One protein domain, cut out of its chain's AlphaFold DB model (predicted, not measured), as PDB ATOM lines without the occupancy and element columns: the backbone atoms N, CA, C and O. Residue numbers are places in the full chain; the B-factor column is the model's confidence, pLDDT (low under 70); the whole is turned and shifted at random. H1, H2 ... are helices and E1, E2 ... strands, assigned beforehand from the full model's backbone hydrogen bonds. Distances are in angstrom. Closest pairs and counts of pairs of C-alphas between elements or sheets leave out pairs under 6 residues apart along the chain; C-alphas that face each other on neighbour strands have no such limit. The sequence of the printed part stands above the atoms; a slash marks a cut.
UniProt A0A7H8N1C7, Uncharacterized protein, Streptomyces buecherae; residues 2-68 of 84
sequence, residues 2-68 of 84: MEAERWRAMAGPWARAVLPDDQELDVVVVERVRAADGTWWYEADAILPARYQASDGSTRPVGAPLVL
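This is residues 2 to 68 of the 84 residues of an uncharacterized protein of Streptomyces buecherae (UniProt A0A7H8N1C7). Two strand hairpins, E2 with E3 and E4 with E5, spread as the arms of a wide V, their tips at the far ends of an elongated outline. E1 lies beside E2 near the middle, and the single helix H1 sits off to one side, only grazing the three-stranded sheet. The printed part has 67 residues, with one named helix and five named strands in the order H1, E1, E2, E3, E4, E5; the sheets, E1 - E2 - E3 and E4 - E5, are antiparallel, and the class is mixed, helices and strands. The whole is loose, with a radius of gyration of the C-alphas of 14.6 A and spans of 48 by 27 by 18 A.

H1, residues 2 to 10, only grazes the strongly twisted sheet with its residues 4 to 8; every O i to N i+4 pair in H1 is within hydrogen-bond range. E1, residues 14 to 18, E2, residues 24 to 34, and E3, residues 40 to 46, form a meander, each strand the antiparallel neighbour of the one before. In the hairpin of E1 and E2, N 17 and O 25 are 2.8 A apart. E2 bends by 85 degrees at residue 30; in its hairpin with E3, N 33 and O 41 are 2.8 A apart. E3 runs on into E4, residues 49 to 53, across a break of 2 residues, at 66 degrees. E4 forms a hairpin with E5, residues 59 to 63, where N 62 and O 50 are 2.6 A apart. E3 and E5 are apart, but residues 66 to 67 pair antiparallel with residues 45 to 46 of E3.

H1 begins at C-alpha 2 (95.580, 142.507, 187.966) and is 13.0 A long. E1 measures 13.3 A, E2 23.5 A, E3 18.2 A, E4 11.8 A and E5 13.1 A, ending at C-alpha 63 (110.278, 138.718, 198.072).

The C-alphas of Ala 36 and Asp 56, the two farthest apart, are 48.3 A apart. The printed part has no cut, and the five links between named elements are tight. Mean pLDDT of the printed part is 71.1; residues 2 to 8, 10 to 11, 47 to 55 and 57 to 68 are under 70.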
ATOM      1  N   MET A   2      96.179 141.481 187.076       51.12
ATOM      2  CA  MET A   2      95.580 142.507 187.966       51.12
ATOM      3  C   MET A   2      96.482 143.037 189.104       51.12
ATOM      4  O   MET A   2      96.234 144.107 189.649       51.12
ATOM      5  N   GLU A   3      97.513 142.294 189.505       61.78
ATOM      6  CA  GLU A   3      98.311 142.623 190.696       61.78
ATOM      7  C   GLU A   3      99.302 143.776 190.457       61.78
ATOM      8  O   GLU A   3      99.452 144.651 191.308       61.78
ATOM      9  N   ALA A   4      99.898 143.842 189.261       61.28
ATOM     10  CA  ALA A   4     100.824 144.909 188.880       61.28
ATOM     11  C   ALA A   4     100.123 146.275 188.771       61.28
ATOM     12  O   ALA A   4     100.645 147.285 189.234       61.28
ATOM     13  N   GLU A   5      98.915 146.313 188.203       64.75
ATOM     14  CA  GLU A   5      98.123 147.545 188.093       64.75
ATOM     15  C   GLU A   5      97.671 148.051 189.463       64.75
ATOM     16  O   GLU A   5      97.760 149.245 189.752       64.75
ATOM     17  N   ARG A   6      97.260 147.130 190.343       64.88
ATOM     18  CA  ARG A   6      96.883 147.458 191.717       64.88
ATOM     19  C   ARG A   6      98.065 148.002 192.519       64.88
ATOM     20  O   ARG A   6      97.885 148.936 193.292       64.88
ATOM     21  N   TRP A   7      99.263 147.454 192.328       66.25
ATOM     22  CA  TRP A   7     100.472 147.973 192.966       66.25
ATOM     23  C   TRP A   7     100.833 149.378 192.464       66.25
ATOM     24  O   TRP A   7     101.030 150.275 193.283       66.25
ATOM     25  N   ARG A   8     100.820 149.611 191.142       69.19
ATOM     26  CA  ARG A   8     101.085 150.938 190.547       69.19
ATOM     27  C   ARG A   8     100.151 152.017 191.089       69.19
ATOM     28  O   ARG A   8     100.577 153.146 191.301       69.19
ATOM     29  N   ALA A   9      98.889 151.667 191.332       70.06
ATOM     30  CA  ALA A   9      97.911 152.583 191.907       70.06
ATOM     31  C   ALA A   9      98.224 152.978 193.365       70.06
ATOM     32  O   ALA A   9      97.808 154.048 193.800       70.06
ATOM     33  N   MET A  10      98.945 152.139 194.120       68.94
ATOM     34  CA  MET A  10      99.272 152.376 195.535       68.94
ATOM     35  C   MET A  10     100.682 152.940 195.761       68.94
ATOM     36  O   MET A  10     100.928 153.529 196.809       68.94
ATOM     37  N   ALA A  11     101.607 152.762 194.814       67.31
ATOM     38  CA  ALA A  11     103.032 153.048 194.999       67.31
ATOM     39  C   ALA A  11     103.433 154.532 194.856       67.31
ATOM     40  O   ALA A  11     104.574 154.884 195.140       67.31
ATOM     41  N   GLY A  12     102.520 155.413 194.434       73.69
ATOM     42  CA  GLY A  12     102.850 156.808 194.124       73.69
ATOM     43  C   GLY A  12     103.483 156.963 192.729       73.69
ATOM     44  O   GLY A  12     103.178 156.169 191.836       73.69
ATOM     45  N   PRO A  13     104.298 158.008 192.478       83.19
ATOM     46  CA  PRO A  13     104.934 158.195 191.177       83.19
ATOM     47  C   PRO A  13     105.857 157.013 190.867       83.19
ATOM     48  O   PRO A  13     106.765 156.697 191.629       83.19
ATOM     49  N   TRP A  14     105.630 156.362 189.731       84.62
ATOM     50  CA  TRP A  14     106.413 155.218 189.273       84.62
ATOM     51  C   TRP A  14     106.883 155.443 187.834       84.62
ATOM     52  O   TRP A  14     106.326 156.265 187.102       84.62
ATOM     53  N   ALA A  15     107.917 154.712 187.433       84.38
ATOM     54  CA  ALA A  15     108.464 154.743 186.084       84.38
ATOM     55  C   ALA A  15     108.847 153.335 185.622       84.38
ATOM     56  O   ALA A  15     109.012 152.424 186.435       84.38
ATOM     57  N   ARG A  16     109.020 153.170 184.307       85.81
ATOM     58  CA  ARG A  16     109.640 151.976 183.737       85.81
ATOM     59  C   ARG A  16     111.117 152.233 183.479       85.81
ATOM     60  O   ARG A  16     111.458 153.124 182.704       85.81
ATOM     61  N   ALA A  17     111.970 151.456 184.129       82.88
ATOM     62  CA  ALA A  17     113.398 151.420 183.877       82.88
ATOM     63  C   ALA A  17     113.721 150.300 182.883       82.88
ATOM     64  O   ALA A  17     113.142 149.217 182.958       82.88
ATOM     65  N   VAL A  18     114.662 150.565 181.979       83.31
ATOM     66  CA  VAL A  18     115.272 149.551 181.113       83.31
ATOM     67  C   VAL A  18     116.678 149.289 181.644       83.31
ATOM     68  O   VAL A  18     117.470 150.225 181.799       83.31
ATOM     69  N   LEU A  19     116.957 148.038 181.991       77.56
ATOM     70  CA  LEU A  19     118.258 147.575 182.462       77.56
ATOM     71  C   LEU A  19     119.217 147.352 181.272       77.56
ATOM     72  O   LEU A  19     118.769 147.272 180.129       77.56
ATOM     73  N   PRO A  20     120.542 147.258 181.498       76.69
ATOM     74  CA  PRO A  20     121.519 147.078 180.416       76.69
ATOM     75  C   PRO A  20     121.370 145.792 179.590       76.69
ATOM     76  O   PRO A  20     121.963 145.694 178.523       76.69
ATOM     77  N   ASP A  21     120.636 144.806 180.099       76.00
ATOM     78  CA  ASP A  21     120.309 143.541 179.436       76.00
ATOM     79  C   ASP A  21     118.912 143.560 178.783       76.00
ATOM     80  O   ASP A  21     118.305 142.508 178.587       76.00
ATOM     81  N   ASP A  22     118.395 144.756 178.484       78.44
ATOM     82  CA  ASP A  22     117.077 145.025 177.893       78.44
ATOM     83  C   ASP A  22     115.880 144.588 178.756       78.44
ATOM     84  O   ASP A  22     114.729 144.636 178.315       78.44
ATOM     85  N   GLN A  23     116.107 144.197 180.014       75.00
ATOM     86  CA  GLN A  23     115.015 143.891 180.931       75.00
ATOM     87  C   GLN A  23     114.283 145.161 181.362       75.00
ATOM     88  O   GLN A  23     114.889 146.164 181.735       75.00
ATOM     89  N   GLU A  24     112.955 145.091 181.382       80.81
ATOM     90  CA  GLU A  24     112.110 146.164 181.892       80.81
ATOM     91  C   GLU A  24     111.735 145.934 183.358       80.81
ATOM     92  O   GLU A  24     111.350 144.831 183.757       80.81
ATOM     93  N   LEU A  25     111.790 147.002 184.154       78.38
ATOM     94  CA  LEU A  25     111.434 146.983 185.565       78.38
ATOM     95  C   LEU A  25     110.573 148.190 185.935       78.38
ATOM     96  O   LEU A  25     110.911 149.330 185.619       78.38
ATOM     97  N   ASP A  26     109.480 147.943 186.653       81.06
ATOM     98  CA  ASP A  26     108.716 149.016 187.285       81.06
ATOM     99  C   ASP A  26     109.412 149.444 188.581       81.06
ATOM    100  O   ASP A  26     109.684 148.620 189.456       81.06
ATOM    101  N   VAL A  27     109.691 150.740 188.702       81.94
ATOM    102  CA  VAL A  27     110.360 151.340 189.861       81.94
ATOM    103  C   VAL A  27     109.507 152.454 190.453       81.94
ATOM    104  O   VAL A  27     108.812 153.169 189.728       81.94
ATOM    105  N   VAL A  28     109.564 152.617 191.771       84.81
ATOM    106  CA  VAL A  28     108.940 153.737 192.485       84.81
ATOM    107  C   VAL A  28     109.915 154.898 192.487       84.81
ATOM    108  O   VAL A  28     111.058 154.729 192.889       84.81
ATOM    109  N   VAL A  29     109.487 156.073 192.044       84.19
ATOM    110  CA  VAL A  29     110.328 157.271 192.038       84.19
ATOM    111  C   VAL A  29     110.255 157.932 193.410       84.19
ATOM    112  O   VAL A  29     109.190 158.381 193.828       84.19
ATOM    113  N   VAL A  30     111.397 158.017 194.084       85.38
ATOM    114  CA  VAL A  30     111.539 158.636 195.409       85.38
ATOM    115  C   VAL A  30     111.879 160.118 195.265       85.38
ATOM    116  O   VAL A  30     111.278 160.965 195.923       85.38
ATOM    117  N   GLU A  31     112.782 160.452 194.340       82.38
ATOM    118  CA  GLU A  31     113.201 161.829 194.080       82.38
ATOM    119  C   GLU A  31     113.473 162.059 192.590       82.38
ATOM    120  O   GLU A  31     113.808 161.142 191.837       82.38
ATOM    121  N   ARG A  32     113.341 163.317 192.152       85.69
ATOM    122  CA  ARG A  32     113.839 163.771 190.851       85.69
ATOM    123  C   ARG A  32     114.598 165.088 190.982       85.69
ATOM    124  O   ARG A  32     114.084 166.054 191.543       85.69
ATOM    125  N   VAL A  33     115.776 165.153 190.377       88.38
ATOM    126  CA  VAL A  33     116.634 166.342 190.352       88.38
ATOM    127  C   VAL A  33     116.957 166.693 188.909       88.38
ATOM    128  O   VAL A  33     117.357 165.837 188.124       88.38
ATOM    129  N   ARG A  34     116.805 167.966 188.538       90.06
ATOM    130  CA  ARG A  34     117.233 168.457 187.226       90.06
ATOM    131  C   ARG A  34     118.635 169.044 187.338       90.06
ATOM    132  O   ARG A  34     118.839 170.011 188.067       90.06
ATOM    133  N   ALA A  35     119.591 168.465 186.623       87.38
ATOM    134  CA  ALA A  35     120.941 168.994 186.515       87.38
ATOM    135  C   ALA A  35     120.972 170.287 185.683       87.38
ATOM    136  O   ALA A  35     120.058 170.583 184.908       87.38
ATOM    137  N   ALA A  36     122.054 171.055 185.834       89.69
ATOM    138  CA  ALA A  36     122.244 172.334 185.148       89.69
ATOM    139  C   ALA A  36     122.301 172.205 183.613       89.69
ATOM    140  O   ALA A  36     121.933 173.138 182.906       89.69
ATOM    141  N   ASP A  37     122.719 171.047 183.100       91.81
ATOM    142  CA  ASP A  37     122.724 170.722 181.668       91.81
ATOM    143  C   ASP A  37     121.336 170.321 181.126       91.81
ATOM    144  O   ASP A  37     121.182 170.029 179.942       91.81
ATOM    145  N   GLY A  38     120.311 170.318 181.983       90.00
ATOM    146  CA  GLY A  38     118.940 169.963 181.641       90.00
ATOM    147  C   GLY A  38     118.595 168.485 181.825       90.00
ATOM    148  O   GLY A  38     117.411 168.154 181.716       90.00
ATOM    149  N   THR A  39     119.569 167.628 182.147       89.94
ATOM    150  CA  THR A  39     119.372 166.194 182.403       89.94
ATOM    151  C   THR A  39     118.555 165.971 183.674       89.94
ATOM    152  O   THR A  39     118.785 166.625 184.690       89.94
ATOM    153  N   TRP A  40     117.618 165.022 183.652       84.88
ATOM    154  CA  TRP A  40     116.908 164.586 184.854       84.88
ATOM    155  C   TRP A  40     117.582 163.367 185.483       84.88
ATOM    156  O   TRP A  40     117.822 162.361 184.816       84.88
ATOM    157  N   TRP A  41     117.828 163.454 186.783       85.88
ATOM    158  CA  TRP A  41     118.233 162.357 187.648       85.88
ATOM    159  C   TRP A  41     117.037 161.918 188.472       85.88
ATOM    160  O   TRP A  41     116.294 162.757 188.975       85.88
ATOM    161  N   TYR A  42     116.859 160.611 188.589       84.38
ATOM    162  CA  TYR A  42     115.793 160.010 189.373       84.38
ATOM    163  C   TYR A  42     116.427 159.097 190.409       84.38
ATOM    164  O   TYR A  42     117.270 158.266 190.060       84.38
ATOM    165  N   GLU A  43     116.008 159.254 191.655       83.75
ATOM    166  CA  GLU A  43     116.206 158.249 192.688       83.75
ATOM    167  C   GLU A  43     114.968 157.362 192.705       83.75
ATOM    168  O   GLU A  43     113.839 157.866 192.692       83.75
ATOM    169  N   ALA A  44     115.170 156.049 192.651       84.06
ATOM    170  CA  ALA A  44     114.074 155.110 192.537       84.06
ATOM    171  C   ALA A  44     114.328 153.821 193.318       84.06
ATOM    172  O   ALA A  44     115.426 153.264 193.280       84.06
ATOM    173  N   ASP A  45     113.269 153.322 193.950       76.75
ATOM    174  CA  ASP A  45     113.235 152.025 194.604       76.75
ATOM    175  C   ASP A  45     112.677 150.972 193.653       76.75
ATOM    176  O   ASP A  45     111.620 151.136 193.034       76.75
ATOM    177  N   ALA A  46     113.382 149.853 193.556       72.25
ATOM    178  CA  ALA A  46     112.959 148.709 192.778       72.25
ATOM    179  C   ALA A  46     112.448 147.596 193.687       72.25
ATOM    180  O   ALA A  46     113.138 147.115 194.590       72.25
ATOM    181  N   ILE A  47     111.259 147.095 193.370       64.12
ATOM    182  CA  ILE A  47     110.832 145.795 193.873       64.12
ATOM    183  C   ILE A  47     111.272 144.773 192.840       64.12
ATOM    184  O   ILE A  47     110.540 144.438 191.910       64.12
ATOM    185  N   LEU A  48     112.509 144.300 192.976       59.84
ATOM    186  CA  LEU A  48     112.941 143.167 192.180       59.84
ATOM    187  C   LEU A  48     112.140 141.937 192.616       59.84
ATOM    188  O   LEU A  48     112.039 141.665 193.817       59.84
ATOM    189  N   PRO A  49     111.615 141.135 191.676       51.69
ATOM    190  CA  PRO A  49     111.325 139.752 191.998       51.69
ATOM    191  C   PRO A  49     112.683 139.131 192.327       51.69
ATOM    192  O   PRO A  49     113.465 138.889 191.408       51.69
ATOM    193  N   ALA A  50     113.033 138.953 193.606       50.19
ATOM    194  CA  ALA A  50     114.354 138.432 193.925       50.19
ATOM    195  C   ALA A  50     114.435 137.022 193.346       50.19
ATOM    196  O   ALA A  50     113.755 136.101 193.773       50.19
ATOM    197  N   ARG A  51     115.213 136.859 192.284       55.41
ATOM    198  CA  ARG A  51     115.487 135.552 191.713       55.41
ATOM    199  C   ARG A  51     116.691 135.027 192.468       55.41
ATOM    200  O   ARG A  51     117.812 135.454 192.224       55.41
ATOM    201  N   TYR A  52     116.458 134.127 193.418       52.25
ATOM    202  CA  TYR A  52     117.549 133.318 193.944       52.25
ATOM    203  C   TYR A  52     117.935 132.335 192.849       52.25
ATOM    204  O   TYR A  52     117.130 131.463 192.515       52.25
ATOM    205  N   GLN A  53     119.127 132.510 192.280       57.59
ATOM    206  CA  GLN A  53     119.731 131.513 191.412       57.59
ATOM    207  C   GLN A  53     120.524 130.543 192.287       57.59
ATOM    208  O   GLN A  53     121.506 130.922 192.924       57.59
ATOM    209  N   ALA A  54     120.052 129.304 192.372       58.06
ATOM    210  CA  ALA A  54     120.768 128.239 193.049       58.06
ATOM    211  C   ALA A  54     122.036 127.869 192.261       58.06
ATOM    212  O   ALA A  54     122.154 128.133 191.064       58.06
ATOM    213  N   SER A  55     122.988 127.221 192.932       68.00
ATOM    214  CA  SER A  55     124.233 126.738 192.319       68.00
ATOM    215  C   SER A  55     124.014 125.708 191.202       68.00
ATOM    216  O   SER A  55     124.931 125.444 190.433       68.00
ATOM    217  N   ASP A  56     122.814 125.132 191.109       70.25
ATOM    218  CA  ASP A  56     122.377 124.234 190.033       70.25
ATOM    219  C   ASP A  56     121.769 124.976 188.823       70.25
ATOM    220  O   ASP A  56     121.299 124.349 187.876       70.25
ATOM    221  N   GLY A  57     121.765 126.313 188.848       58.72
ATOM    222  CA  GLY A  57     121.225 127.164 187.792       58.72
ATOM    223  C   GLY A  57     119.713 127.397 187.865       58.72
ATOM    224  O   GLY A  57     119.200 128.199 187.081       58.72
ATOM    225  N   SER A  58     118.993 126.768 188.798       62.72
ATOM    226  CA  SER A  58     117.557 126.997 188.980       62.72
ATOM    227  C   SER A  58     117.282 128.374 189.591       62.72
ATOM    228  O   SER A  58     118.037 128.863 190.429       62.72
ATOM    229  N   THR A  59     116.194 129.028 189.169       57.25
ATOM    230  CA  THR A  59     115.774 130.330 189.709       57.25
ATOM    231  C   THR A  59     114.451 130.207 190.458       57.25
ATOM    232  O   THR A  59     113.501 129.612 189.952       57.25
ATOM    233  N   ARG A  60     114.363 130.791 191.662       50.69
ATOM    234  CA  ARG A  60     113.107 130.888 192.431       50.69
ATOM    235  C   ARG A  60     112.813 132.326 192.868       50.69
ATOM    236  O   ARG A  60     113.759 133.038 193.208       50.69
ATOM    237  N   PRO A  61     111.534 132.749 192.896       53.34
ATOM    238  CA  PRO A  61     111.150 134.052 193.417       53.34
ATOM    239  C   PRO A  61     111.328 134.099 194.942       53.34
ATOM    240  O   PRO A  61     110.954 133.181 195.671       53.34
ATOM    241  N   VAL A  62     111.898 135.191 195.419       53.16
ATOM    242  CA  VAL A  62     112.089 135.575 196.812       53.16
ATOM    243  C   VAL A  62     111.593 137.024 196.892       53.16
ATOM    244  O   VAL A  62     111.773 137.808 195.964       53.16
ATOM    245  N   GLY A  63     110.849 137.378 197.932       43.44
ATOM    246  CA  GLY A  63     110.278 138.718 198.072       43.44
ATOM    247  C   GLY A  63     111.182 139.576 198.940       43.44
ATOM    248  O   GLY A  63     111.090 139.484 200.158       43.44
ATOM    249  N   ALA A  64     112.058 140.382 198.345       45.72
ATOM    250  CA  ALA A  64     112.754 141.437 199.074       45.72
ATOM    251  C   ALA A  64     112.994 142.637 198.143       45.72
ATOM    252  O   ALA A  64     113.531 142.440 197.051       45.72
ATOM    253  N   PRO A  65     112.607 143.862 198.543       46.09
ATOM    254  CA  PRO A  65     112.987 145.079 197.832       46.09
ATOM    255  C   PRO A  65     114.515 145.190 197.753       46.09
ATOM    256  O   PRO A  65     115.198 144.948 198.751       46.09
ATOM    257  N   LEU A  66     115.051 145.555 196.587       52.72
ATOM    258  CA  LEU A  66     116.476 145.835 196.416       52.72
ATOM    259  C   LEU A  66     116.631 147.301 196.021       52.72
ATOM    260  O   LEU A  66     116.064 147.743 195.023       52.72
ATOM    261  N   VAL A  67     117.432 148.043 196.779       48.47
ATOM    262  CA  VAL A  67     117.794 149.416 196.421       48.47
ATOM    263  C   VAL A  67     118.684 149.371 195.177       48.47
ATOM    264  O   VAL A  67     119.780 148.808 195.212       48.47
ATOM    265  N   LEU A  68     118.220 149.953 194.068       50.72
ATOM    266  CA  LEU A  68     119.020 150.130 192.858       50.72
ATOM    267  C   LEU A  68     119.665 151.513 192.883       50.72
ATOM    268  O   LEU A  68     119.140 152.478 192.334       50.72
TER     269      LEU A  68